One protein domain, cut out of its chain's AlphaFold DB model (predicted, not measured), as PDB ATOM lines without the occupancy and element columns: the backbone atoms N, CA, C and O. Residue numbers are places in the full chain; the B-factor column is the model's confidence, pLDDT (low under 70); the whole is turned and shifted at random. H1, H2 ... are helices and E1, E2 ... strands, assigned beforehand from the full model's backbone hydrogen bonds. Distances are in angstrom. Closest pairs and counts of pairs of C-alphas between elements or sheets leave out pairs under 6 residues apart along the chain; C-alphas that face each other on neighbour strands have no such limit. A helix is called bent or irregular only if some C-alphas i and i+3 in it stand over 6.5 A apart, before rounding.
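Overview. This is residues 108 to 195 of the 196 residues of an uncharacterized protein of Ophiocordyceps sinensis (strain Co18 / CGMCC 3.14243) (UniProt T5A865). What shape? Helical hairpin H1 H2 is one lobe; across a long link, bent helix H3 with strand hairpin E1 E2 beside arm H3b is another. How large? The printed part, 88 residues with three named helices then two named antiparallel strands, is mostly helix and loose, its radius of gyration of the C-alphas 15.6 A, its spans 39 by 38 by 16 A.

Along the chain. Which helices? H1 is residues 111 to 124, from C-alpha (44.008, -27.934, 10.771); H2, 131 to 147, is 24.2 A long. H3, 159 to 179, one helix by hydrogen bonds, is bent: C-alphas 166 and 169, where arm H3a ends and H3b begins, are 6.8 A apart. Which strands? E1 is 182 to 186; E2, 191 to 194, ends at C-alpha (42.447, -12.707, -9.115).

Arrangement. How do H1 and H2 stand? They touch, C-alphas 115 and 137 closest at 5.6 A, opposite ways at a shallow tilt of 13 degrees. Which backbone pairs? N 183 and O 193 of E1 and E2 are within hydrogen-bond range, 3.0 A; so is every O i to N i+4 pair in H2, H3a and H3b, and 7 of 10 in H1.

Size, cuts and confidence. Any cut? The printed part has none. Where is pLDDT under 70? Residues 108 to 115 and 187 to 190 are.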
ATOM      1  N   LEU A 108      42.384 -32.382   6.560       68.19
ATOM      2  CA  LEU A 108      43.510 -31.901   7.354       68.19
ATOM      3  C   LEU A 108      44.135 -30.598   6.850       68.19
ATOM      4  O   LEU A 108      45.043 -30.093   7.495       68.19
ATOM      5  N   ARG A 109      43.678 -29.994   5.750       63.72
ATOM      6  CA  ARG A 109      44.367 -28.839   5.164       63.72
ATOM      7  C   ARG A 109      44.411 -27.579   6.042       63.72
ATOM      8  O   ARG A 109      45.499 -27.025   6.164       63.72
ATOM      9  N   PRO A 110      43.317 -27.101   6.666       59.44
ATOM     10  CA  PRO A 110      43.406 -25.931   7.537       59.44
ATOM     11  C   PRO A 110      43.924 -26.284   8.936       59.44
ATOM     12  O   PRO A 110      44.428 -25.419   9.631       59.44
ATOM     13  N   GLY A 111      43.836 -27.546   9.366       61.91
ATOM     14  CA  GLY A 111      44.008 -27.934  10.771       61.91
ATOM     15  C   GLY A 111      45.381 -27.620  11.355       61.91
ATOM     16  O   GLY A 111      45.454 -26.858  12.315       61.91
ATOM     17  N   PRO A 112      46.476 -28.154  10.791       64.44
ATOM     18  CA  PRO A 112      47.820 -27.869  11.269       64.44
ATOM     19  C   PRO A 112      48.195 -26.399  11.076       64.44
ATOM     20  O   PRO A 112      48.825 -25.814  11.946       64.44
ATOM     21  N   VAL A 113      47.784 -25.761   9.975       67.69
ATOM     22  CA  VAL A 113      48.107 -24.345   9.742       67.69
ATOM     23  C   VAL A 113      47.388 -23.448  10.751       67.69
ATOM     24  O   VAL A 113      48.033 -22.665  11.435       67.69
ATOM     25  N   GLU A 114      46.074 -23.590  10.902       67.06
ATOM     26  CA  GLU A 114      45.244 -22.751  11.775       67.06
ATOM     27  C   GLU A 114      45.426 -23.064  13.261       67.06
ATOM     28  O   GLU A 114      45.286 -22.166  14.085       67.06
ATOM     29  N   ARG A 115      45.696 -24.325  13.627       69.19
ATOM     30  CA  ARG A 115      45.700 -24.772  15.033       69.19
ATOM     31  C   ARG A 115      47.072 -25.155  15.575       69.19
ATOM     32  O   ARG A 115      47.189 -25.378  16.777       69.19
ATOM     33  N   VAL A 116      48.095 -25.207  14.723       72.62
ATOM     34  CA  VAL A 116      49.485 -25.463  15.131       72.62
ATOM     35  C   VAL A 116      50.391 -24.326  14.664       72.62
ATOM     36  O   VAL A 116      50.883 -23.575  15.498       72.62
ATOM     37  N   LEU A 117      50.574 -24.127  13.356       77.12
ATOM     38  CA  LEU A 117      51.546 -23.164  12.824       77.12
ATOM     39  C   LEU A 117      51.185 -21.712  13.146       77.12
ATOM     40  O   LEU A 117      52.056 -20.952  13.557       77.12
ATOM     41  N   TYR A 118      49.921 -21.320  12.994       79.81
ATOM     42  CA  TYR A 118      49.480 -19.953  13.259       79.81
ATOM     43  C   TYR A 118      49.527 -19.600  14.756       79.81
ATOM     44  O   TYR A 118      50.128 -18.577  15.076       79.81
ATOM     45  N   PRO A 119      49.039 -20.435  15.696       78.31
ATOM     46  CA  PRO A 119      49.231 -20.198  17.127       78.31
ATOM     47  C   PRO A 119      50.707 -20.179  17.543       78.31
ATOM     48  O   PRO A 119      51.098 -19.353  18.366       78.31
ATOM     49  N   VAL A 120      51.549 -21.038  16.953       80.62
ATOM     50  CA  VAL A 120      53.005 -21.020  17.181       80.62
ATOM     51  C   VAL A 120      53.621 -19.716  16.673       80.62
ATOM     52  O   VAL A 120      54.399 -19.095  17.391       80.62
ATOM     53  N   TYR A 121      53.240 -19.249  15.484       83.81
ATOM     54  CA  TYR A 121      53.666 -17.958  14.942       83.81
ATOM     55  C   TYR A 121      53.185 -16.782  15.809       83.81
ATOM     56  O   TYR A 121      53.956 -15.875  16.119       83.81
ATOM     57  N   GLN A 122      51.935 -16.818  16.271       83.75
ATOM     58  CA  GLN A 122      51.382 -15.817  17.181       83.75
ATOM     59  C   GLN A 122      52.122 -15.768  18.519       83.75
ATOM     60  O   GLN A 122      52.284 -14.689  19.077       83.75
ATOM     61  N   MET A 123      52.572 -16.914  19.032       84.56
ATOM     62  CA  MET A 123      53.328 -16.983  20.281       84.56
ATOM     63  C   MET A 123      54.789 -16.551  20.094       84.56
ATOM     64  O   MET A 123      55.280 -15.740  20.870       84.56
ATOM     65  N   LEU A 124      55.483 -17.083  19.081       87.06
ATOM     66  CA  LEU A 124      56.933 -16.913  18.913       87.06
ATOM     67  C   LEU A 124      57.333 -15.638  18.166       87.06
ATOM     68  O   LEU A 124      58.441 -15.146  18.361       87.06
ATOM     69  N   VAL A 125      56.469 -15.128  17.285       88.06
ATOM     70  CA  VAL A 125      56.785 -13.978  16.421       88.06
ATOM     71  C   VAL A 125      55.959 -12.761  16.802       88.06
ATOM     72  O   VAL A 125      56.517 -11.686  17.001       88.06
ATOM     73  N   LEU A 126      54.636 -12.914  16.917       87.12
ATOM     74  CA  LEU A 126      53.752 -11.784  17.233       87.12
ATOM     75  C   LEU A 126      53.646 -11.503  18.738       87.12
ATOM     76  O   LEU A 126      53.208 -10.421  19.113       87.12
ATOM     77  N   TRP A 127      54.035 -12.458  19.590       82.50
ATOM     78  CA  TRP A 127      53.903 -12.393  21.053       82.50
ATOM     79  C   TRP A 127      52.474 -12.087  21.539       82.50
ATOM     80  O   TRP A 127      52.270 -11.555  22.628       82.50
ATOM     81  N   THR A 128      51.462 -12.430  20.739       86.31
ATOM     82  CA  THR A 128      50.049 -12.107  21.000       86.31
ATOM     83  C   THR A 128      49.284 -13.219  21.715       86.31
ATOM     84  O   THR A 128      48.130 -13.016  22.086       86.31
ATOM     85  N   LEU A 129      49.870 -14.413  21.855       86.31
ATOM     86  CA  LEU A 129      49.178 -15.611  22.334       86.31
ATOM     87  C   LEU A 129      49.918 -16.242  23.516       86.31
ATOM     88  O   LEU A 129      51.134 -16.417  23.484       86.31
ATOM     89  N   SER A 130      49.175 -16.579  24.568       87.56
ATOM     90  CA  SER A 130      49.738 -17.148  25.795       87.56
ATOM     91  C   SER A 130      49.996 -18.662  25.678       87.56
ATOM     92  O   SER A 130      49.287 -19.356  24.944       87.56
ATOM     93  N   PRO A 131      50.929 -19.229  26.469       85.25
ATOM     94  CA  PRO A 131      51.205 -20.670  26.457       85.25
ATOM     95  C   PRO A 131      49.976 -21.548  26.747       85.25
ATOM     96  O   PRO A 131      49.821 -22.618  26.160       85.25
ATOM     97  N   ALA A 132      49.059 -21.085  27.604       85.94
ATOM     98  CA  ALA A 132      47.818 -21.799  27.912       85.94
ATOM     99  C   ALA A 132      46.872 -21.877  26.699       85.94
ATOM    100  O   ALA A 132      46.258 -22.913  26.446       85.94
ATOM    101  N   GLN A 133      46.789 -20.802  25.909       82.25
ATOM    102  CA  GLN A 133      45.994 -20.767  24.677       82.25
ATOM    103  C   GLN A 133      46.602 -21.654  23.583       82.25
ATOM    104  O   GLN A 133      45.861 -22.285  22.822       82.25
ATOM    105  N   LEU A 134      47.935 -21.761  23.527       83.31
ATOM    106  CA  LEU A 134      48.614 -22.690  22.624       83.31
ATOM    107  C   LEU A 134      48.305 -24.139  23.013       83.31
ATOM    108  O   LEU A 134      47.899 -24.926  22.161       83.31
ATOM    109  N   ALA A 135      48.421 -24.480  24.299       84.75
ATOM    110  CA  ALA A 135      48.102 -25.817  24.798       84.75
ATOM    111  C   ALA A 135      46.641 -26.207  24.510       84.75
ATOM    112  O   ALA A 135      46.379 -27.320  24.058       84.75
ATOM    113  N   ALA A 136      45.694 -25.280  24.691       83.31
ATOM    114  CA  ALA A 136      44.291 -25.503  24.347       83.31
ATOM    115  C   ALA A 136      44.085 -25.741  22.836       83.31
ATOM    116  O   ALA A 136      43.344 -26.647  22.445       83.31
ATOM    117  N   SER A 137      44.774 -24.973  21.987       80.44
ATOM    118  CA  SER A 137      44.709 -25.117  20.523       80.44
ATOM    119  C   SER A 137      45.265 -26.466  20.057       80.44
ATOM    120  O   SER A 137      44.624 -27.163  19.267       80.44
ATOM    121  N   LEU A 138      46.407 -26.878  20.615       82.00
ATOM    122  CA  LEU A 138      47.028 -28.178  20.355       82.00
ATOM    123  C   LEU A 138      46.171 -29.339  20.875       82.00
ATOM    124  O   LEU A 138      46.005 -30.336  20.176       82.00
ATOM    125  N   GLY A 139      45.574 -29.203  22.063       82.56
ATOM    126  CA  GLY A 139      44.658 -30.200  22.620       82.56
ATOM    127  C   GLY A 139      43.421 -30.400  21.744       82.56
ATOM    128  O   GLY A 139      43.059 -31.533  21.424       82.56
ATOM    129  N   SER A 140      42.816 -29.305  21.270       78.38
ATOM    130  CA  SER A 140      41.717 -29.371  20.303       78.38
ATOM    131  C   SER A 140      42.161 -30.027  18.994       78.38
ATOM    132  O   SER A 140      41.445 -30.871  18.456       78.38
ATOM    133  N   PHE A 141      43.348 -29.695  18.480       78.38
ATOM    134  CA  PHE A 141      43.895 -30.339  17.286       78.38
ATOM    135  C   PHE A 141      44.072 -31.853  17.478       78.38
ATOM    136  O   PHE A 141      43.623 -32.619  16.627       78.38
ATOM    137  N   GLY A 142      44.614 -32.292  18.618       79.12
ATOM    138  CA  GLY A 142      44.763 -33.711  18.954       79.12
ATOM    139  C   GLY A 142      43.430 -34.463  19.000       79.12
ATOM    140  O   GLY A 142      43.313 -35.545  18.429       79.12
ATOM    141  N   GLN A 143      42.388 -33.867  19.589       79.81
ATOM    142  CA  GLN A 143      41.042 -34.457  19.593       79.81
ATOM    143  C   GLN A 143      40.476 -34.636  18.180       79.81
ATOM    144  O   GLN A 143      39.851 -35.656  17.885       79.81
ATOM    145  N   HIS A 144      40.701 -33.664  17.294       74.75
ATOM    146  CA  HIS A 144      40.265 -33.782  15.906       74.75
ATOM    147  C   HIS A 144      41.079 -34.830  15.147       74.75
ATOM    148  O   HIS A 144      40.501 -35.603  14.397       74.75
ATOM    149  N   PHE A 145      42.388 -34.900  15.382       74.69
ATOM    150  CA  PHE A 145      43.268 -35.861  14.727       74.69
ATOM    151  C   PHE A 145      42.918 -37.316  15.066       74.69
ATOM    152  O   PHE A 145      42.958 -38.177  14.196       74.69
ATOM    153  N   VAL A 146      42.542 -37.591  16.319       79.31
ATOM    154  CA  VAL A 146      42.178 -38.949  16.762       79.31
ATOM    155  C   VAL A 146      40.725 -39.294  16.420       79.31
ATOM    156  O   VAL A 146      40.418 -40.441  16.111       79.31
ATOM    157  N   GLY A 147      39.813 -38.321  16.497       81.19
ATOM    158  CA  GLY A 147      38.372 -38.561  16.365       81.19
ATOM    159  C   GLY A 147      37.800 -38.436  14.950       81.19
ATOM    160  O   GLY A 147      36.597 -38.653  14.779       81.19
ATOM    161  N   TRP A 148      38.605 -38.031  13.966       85.75
ATOM    162  CA  TRP A 148      38.147 -37.746  12.606       85.75
ATOM    163  C   TRP A 148      39.056 -38.395  11.566       85.75
ATOM    164  O   TRP A 148      40.278 -38.332  11.666       85.75
ATOM    165  N   LYS A 149      38.443 -38.970  10.531       88.88
ATOM    166  CA  LYS A 149      39.138 -39.505   9.361       88.88
ATOM    167  C   LYS A 149      39.403 -38.382   8.359       88.88
ATOM    168  O   LYS A 149      38.521 -37.557   8.104       88.88
ATOM    169  N   ASP A 150      40.608 -38.346   7.786       89.12
ATOM    170  CA  ASP A 150      40.877 -37.454   6.658       89.12
ATOM    171  C   ASP A 150      40.100 -37.925   5.425       89.12
ATOM    172  O   ASP A 150      40.149 -39.100   5.077       89.12
ATOM    173  N   GLY A 151      39.412 -37.016   4.737       88.00
ATOM    174  CA  GLY A 151      38.615 -37.365   3.556       88.00
ATOM    175  C   GLY A 151      39.409 -37.809   2.321       88.00
ATOM    176  O   GLY A 151      38.790 -38.166   1.328       88.00
ATOM    177  N   THR A 152      40.744 -37.749   2.340       88.81
ATOM    178  CA  THR A 152      41.620 -38.199   1.239       88.81
ATOM    179  C   THR A 152      42.561 -39.333   1.659       88.81
ATOM    180  O   THR A 152      43.072 -40.042   0.800       88.81
ATOM    181  N   PHE A 153      42.849 -39.487   2.955       89.81
ATOM    182  CA  PHE A 153      43.796 -40.497   3.426       89.81
ATOM    183  C   PHE A 153      43.158 -41.881   3.492       89.81
ATOM    184  O   PHE A 153      42.240 -42.115   4.279       89.81
ATOM    185  N   GLU A 154      43.743 -42.819   2.757       90.00
ATOM    186  CA  GLU A 154      43.497 -44.243   2.912       90.00
ATOM    187  C   GLU A 154      44.817 -44.957   3.194       90.00
ATOM    188  O   GLU A 154      45.812 -44.749   2.504       90.00
ATOM    189  N   ALA A 155      44.844 -45.818   4.213       91.12
ATOM    190  CA  ALA A 155      46.076 -46.514   4.595       91.12
ATOM    191  C   ALA A 155      46.572 -47.478   3.501       91.12
ATOM    192  O   ALA A 155      47.772 -47.718   3.388       91.12
ATOM    193  N   TRP A 156      45.649 -48.025   2.706       93.75
ATOM    194  CA  TRP A 156      45.950 -48.944   1.607       93.75
ATOM    195  C   TRP A 156      46.350 -48.220   0.310       93.75
ATOM    196  O   TRP A 156      47.012 -48.826  -0.528       93.75
ATOM    197  N   ASP A 157      46.002 -46.937   0.165       93.81
ATOM    198  CA  ASP A 157      46.430 -46.073  -0.939       93.81
ATOM    199  C   ASP A 157      46.692 -44.639  -0.439       93.81
ATOM    200  O   ASP A 157      45.841 -43.751  -0.545       93.81
ATOM    201  N   PRO A 158      47.873 -44.385   0.150       94.56
ATOM    202  CA  PRO A 158      48.199 -43.081   0.718       94.56
ATOM    203  C   PRO A 158      48.645 -42.064  -0.342       94.56
ATOM    204  O   PRO A 158      48.855 -40.891  -0.019       94.56
ATOM    205  N   TRP A 159      48.833 -42.479  -1.600       95.31
ATOM    206  CA  TRP A 159      49.430 -41.638  -2.638       95.31
ATOM    207  C   TRP A 159      48.579 -40.430  -3.033       95.31
ATOM    208  O   TRP A 159      49.161 -39.346  -3.142       95.31
ATOM    209  N   PRO A 160      47.242 -40.534  -3.181       92.69
ATOM    210  CA  PRO A 160      46.398 -39.371  -3.436       92.69
ATOM    211  C   PRO A 160      46.542 -38.318  -2.340       92.69
ATOM    212  O   PRO A 160      46.725 -37.137  -2.633       92.69
ATOM    213  N   TRP A 161      46.536 -38.746  -1.075       90.69
ATOM    214  CA  TRP A 161      46.749 -37.863   0.066       90.69
ATOM    215  C   TRP A 161      48.140 -37.225   0.022       90.69
ATOM    216  O   TRP A 161      48.266 -36.000   0.085       90.69
ATOM    217  N   TRP A 162      49.189 -38.035  -0.137       90.56
ATOM    218  CA  TRP A 162      50.564 -37.542  -0.135       90.56
ATOM    219  C   TRP A 162      50.787 -36.523  -1.249       90.56
ATOM    220  O   TRP A 162      51.242 -35.413  -0.974       90.56
ATOM    221  N   TRP A 163      50.392 -36.860  -2.479       93.00
ATOM    222  CA  TRP A 163      50.519 -35.984  -3.638       93.00
ATOM    223  C   TRP A 163      49.758 -34.682  -3.436       93.00
ATOM    224  O   TRP A 163      50.297 -33.599  -3.668       93.00
ATOM    225  N   LEU A 164      48.515 -34.771  -2.961       87.50
ATOM    226  CA  LEU A 164      47.686 -33.605  -2.714       87.50
ATOM    227  C   LEU A 164      48.394 -32.636  -1.759       87.50
ATOM    228  O   LEU A 164      48.555 -31.461  -2.089       87.50
ATOM    229  N   TYR A 165      48.851 -33.120  -0.604       84.50
ATOM    230  CA  TYR A 165      49.378 -32.265   0.460       84.50
ATOM    231  C   TYR A 165      50.850 -31.865   0.301       84.50
ATOM    232  O   TYR A 165      51.205 -30.759   0.700       84.50
ATOM    233  N   HIS A 166      51.689 -32.714  -0.288       86.69
ATOM    234  CA  HIS A 166      53.138 -32.489  -0.365       86.69
ATOM    235  C   HIS A 166      53.604 -32.010  -1.738       86.69
ATOM    236  O   HIS A 166      54.706 -31.479  -1.847       86.69
ATOM    237  N   VAL A 167      52.776 -32.161  -2.775       89.81
ATOM    238  CA  VAL A 167      53.153 -31.813  -4.148       89.81
ATOM    239  C   VAL A 167      52.186 -30.793  -4.734       89.81
ATOM    240  O   VAL A 167      52.561 -29.638  -4.931       89.81
ATOM    241  N   TYR A 168      50.926 -31.171  -4.961       89.12
ATOM    242  CA  TYR A 168      49.948 -30.325  -5.648       89.12
ATOM    243  C   TYR A 168      49.756 -28.974  -4.951       89.12
ATOM    244  O   TYR A 168      49.981 -27.934  -5.566       89.12
ATOM    245  N   TRP A 169      49.383 -28.955  -3.667       84.62
ATOM    246  CA  TRP A 169      49.120 -27.688  -2.972       84.62
ATOM    247  C   TRP A 169      50.348 -26.797  -2.798       84.62
ATOM    248  O   TRP A 169      50.222 -25.605  -3.080       84.62
ATOM    249  N   PRO A 170      51.523 -27.320  -2.402       86.75
ATOM    250  CA  PRO A 170      52.743 -26.520  -2.363       86.75
ATOM    251  C   PRO A 170      53.090 -25.883  -3.713       86.75
ATOM    252  O   PRO A 170      53.384 -24.689  -3.765       86.75
ATOM    253  N   MET A 171      52.984 -26.631  -4.817       88.94
ATOM    254  CA  MET A 171      53.249 -26.092  -6.157       88.94
ATOM    255  C   MET A 171      52.216 -25.045  -6.578       88.94
ATOM    256  O   MET A 171      52.588 -24.003  -7.117       88.94
ATOM    257  N   GLN A 172      50.931 -25.283  -6.305       85.31
ATOM    258  CA  GLN A 172      49.872 -24.315  -6.596       85.31
ATOM    259  C   GLN A 172      50.087 -23.023  -5.808       85.31
ATOM    260  O   GLN A 172      50.048 -21.939  -6.385       85.31
ATOM    261  N   PHE A 173      50.395 -23.133  -4.513       81.81
ATOM    262  CA  PHE A 173      50.693 -21.987  -3.663       81.81
ATOM    263  C   PHE A 173      51.903 -21.196  -4.168       81.81
ATOM    264  O   PHE A 173      51.810 -19.978  -4.311       81.81
ATOM    265  N   LEU A 174      53.001 -21.872  -4.518       86.62
ATOM    266  CA  LEU A 174      54.167 -21.222  -5.118       86.62
ATOM    267  C   LEU A 174      53.795 -20.507  -6.423       86.62
ATOM    268  O   LEU A 174      54.162 -19.351  -6.624       86.62
ATOM    269  N   GLY A 175      53.008 -21.159  -7.281       85.19
ATOM    270  CA  GLY A 175      52.493 -20.562  -8.510       85.19
ATOM    271  C   GLY A 175      51.648 -19.311  -8.258       85.19
ATOM    272  O   GLY A 175      51.733 -18.352  -9.025       85.19
ATOM    273  N   PHE A 176      50.862 -19.279  -7.180       82.50
ATOM    274  CA  PHE A 176      50.098 -18.093  -6.791       82.50
ATOM    275  C   PHE A 176      51.023 -16.978  -6.299       82.50
ATOM    276  O   PHE A 176      50.910 -15.848  -6.774       82.50
ATOM    277  N   VAL A 177      51.979 -17.282  -5.418       83.62
ATOM    278  CA  VAL A 177      52.962 -16.304  -4.919       83.62
ATOM    279  C   VAL A 177      53.737 -15.657  -6.070       83.62
ATOM    280  O   VAL A 177      53.846 -14.437  -6.113       83.62
ATOM    281  N   VAL A 178      54.199 -16.449  -7.044       86.12
ATOM    282  CA  VAL A 178      54.953 -15.944  -8.205       86.12
ATOM    283  C   VAL A 178      54.096 -15.062  -9.120       86.12
ATOM    284  O   VAL A 178      54.594 -14.075  -9.654       86.12
ATOM    285  N   ARG A 179      52.809 -15.380  -9.311       83.94
ATOM    286  CA  ARG A 179      51.920 -14.603 -10.198       83.94
ATOM    287  C   ARG A 179      51.419 -13.295  -9.582       83.94
ATOM    288  O   ARG A 179      50.989 -12.423 -10.327       83.94
ATOM    289  N   GLY A 180      51.431 -13.156  -8.255       76.94
ATOM    290  CA  GLY A 180      51.199 -11.893  -7.536       76.94
ATOM    291  C   GLY A 180      49.813 -11.233  -7.673       76.94
ATOM    292  O   GLY A 180      49.577 -10.213  -7.035       76.94
ATOM    293  N   ARG A 181      48.885 -11.784  -8.468       78.94
ATOM    294  CA  ARG A 181      47.564 -11.188  -8.750       78.94
ATOM    295  C   ARG A 181      46.415 -12.032  -8.215       78.94
ATOM    296  O   ARG A 181      45.561 -12.470  -8.972       78.94
ATOM    297  N   TRP A 182      46.371 -12.287  -6.916       82.25
ATOM    298  CA  TRP A 182      45.270 -13.027  -6.295       82.25
ATOM    299  C   TRP A 182      44.913 -12.439  -4.938       82.25
ATOM    300  O   TRP A 182      45.773 -11.919  -4.235       82.25
ATOM    301  N   HIS A 183      43.636 -12.529  -4.571       81.12
ATOM    302  CA  HIS A 183      43.145 -12.072  -3.266       81.12
ATOM    303  C   HIS A 183      42.451 -13.185  -2.473       81.12
ATOM    304  O   HIS A 183      42.306 -13.082  -1.256       81.12
ATOM    305  N   LYS A 184      42.013 -14.265  -3.136       80.69
ATOM    306  CA  LYS A 184      41.341 -15.391  -2.481       80.69
ATOM    307  C   LYS A 184      41.638 -16.704  -3.193       80.69
ATOM    308  O   LYS A 184      41.634 -16.775  -4.417       80.69
ATOM    309  N   VAL A 185      41.811 -17.765  -2.411       76.44
ATOM    310  CA  VAL A 185      41.911 -19.143  -2.902       76.44
ATOM    311  C   VAL A 185      40.785 -19.954  -2.278       76.44
ATOM    312  O   VAL A 185      40.663 -20.037  -1.057       76.44
ATOM    313  N   ASN A 186      39.942 -20.555  -3.111       74.75
ATOM    314  CA  ASN A 186      38.990 -21.559  -2.676       74.75
ATOM    315  C   ASN A 186      39.661 -22.932  -2.720       74.75
ATOM    316  O   ASN A 186      39.809 -23.574  -3.757       74.75
ATOM    317  N   VAL A 187      40.030 -23.379  -1.532       67.88
ATOM    318  CA  VAL A 187      40.798 -24.593  -1.308       67.88
ATOM    319  C   VAL A 187      39.974 -25.874  -1.530       67.88
ATOM    320  O   VAL A 187      40.557 -26.918  -1.821       67.88
ATOM    321  N   SER A 188      38.640 -25.812  -1.432       62.47
ATOM    322  CA  SER A 188      37.766 -26.962  -1.713       62.47
ATOM    323  C   SER A 188      37.528 -27.173  -3.207       62.47
ATOM    324  O   SER A 188      37.283 -28.298  -3.624       62.47
ATOM    325  N   THR A 189      37.643 -26.117  -4.019       62.94
ATOM    326  CA  THR A 189      37.452 -26.190  -5.482       62.94
ATOM    327  C   THR A 189      38.743 -26.028  -6.282       62.94
ATOM    328  O   THR A 189      38.713 -26.142  -7.503       62.94
ATOM    329  N   GLY A 190      39.870 -25.724  -5.632       67.44
ATOM    330  CA  GLY A 190      41.130 -25.415  -6.317       67.44
ATOM    331  C   GLY A 190      41.135 -24.071  -7.055       67.44
ATOM    332  O   GLY A 190      42.097 -23.774  -7.760       67.44
ATOM    333  N   LYS A 191      40.076 -23.259  -6.925       74.62
ATOM    334  CA  LYS A 191      39.916 -22.007  -7.675       74.62
ATOM    335  C   LYS A 191      40.645 -20.851  -7.006       74.62
ATOM    336  O   LYS A 191      40.559 -20.676  -5.792       74.62
ATOM    337  N   VAL A 192      41.284 -20.014  -7.814       77.81
ATOM    338  CA  VAL A 192      41.888 -18.753  -7.378       77.81
ATOM    339  C   VAL A 192      41.112 -17.592  -7.961       77.81
ATOM    340  O   VAL A 192      40.702 -17.632  -9.116       77.81
ATOM    341  N   PHE A 193      40.896 -16.579  -7.133       80.38
ATOM    342  CA  PHE A 193      40.242 -15.341  -7.510       80.38
ATOM    343  C   PHE A 193      41.306 -14.257  -7.610       80.38
ATOM    344  O   PHE A 193      42.014 -13.965  -6.636       80.38
ATOM    345  N   GLU A 194      41.430 -13.700  -8.809       81.69
ATOM    346  CA  GLU A 194      42.447 -12.707  -9.115       81.69
ATOM    347  C   GLU A 194      42.148 -11.371  -8.436       81.69
ATOM    348  O   GLU A 194      40.992 -11.027  -8.191       81.69
ATOM    349  N   ALA A 195      43.196 -10.643  -8.062       74.75
ATOM    350  CA  ALA A 195      43.055  -9.272  -7.590       74.75
ATOM    351  C   ALA A 195      42.879  -8.355  -8.809       74.75
ATOM    352  O   ALA A 195      43.699  -8.413  -9.732       74.75
TER     353      ALA A 195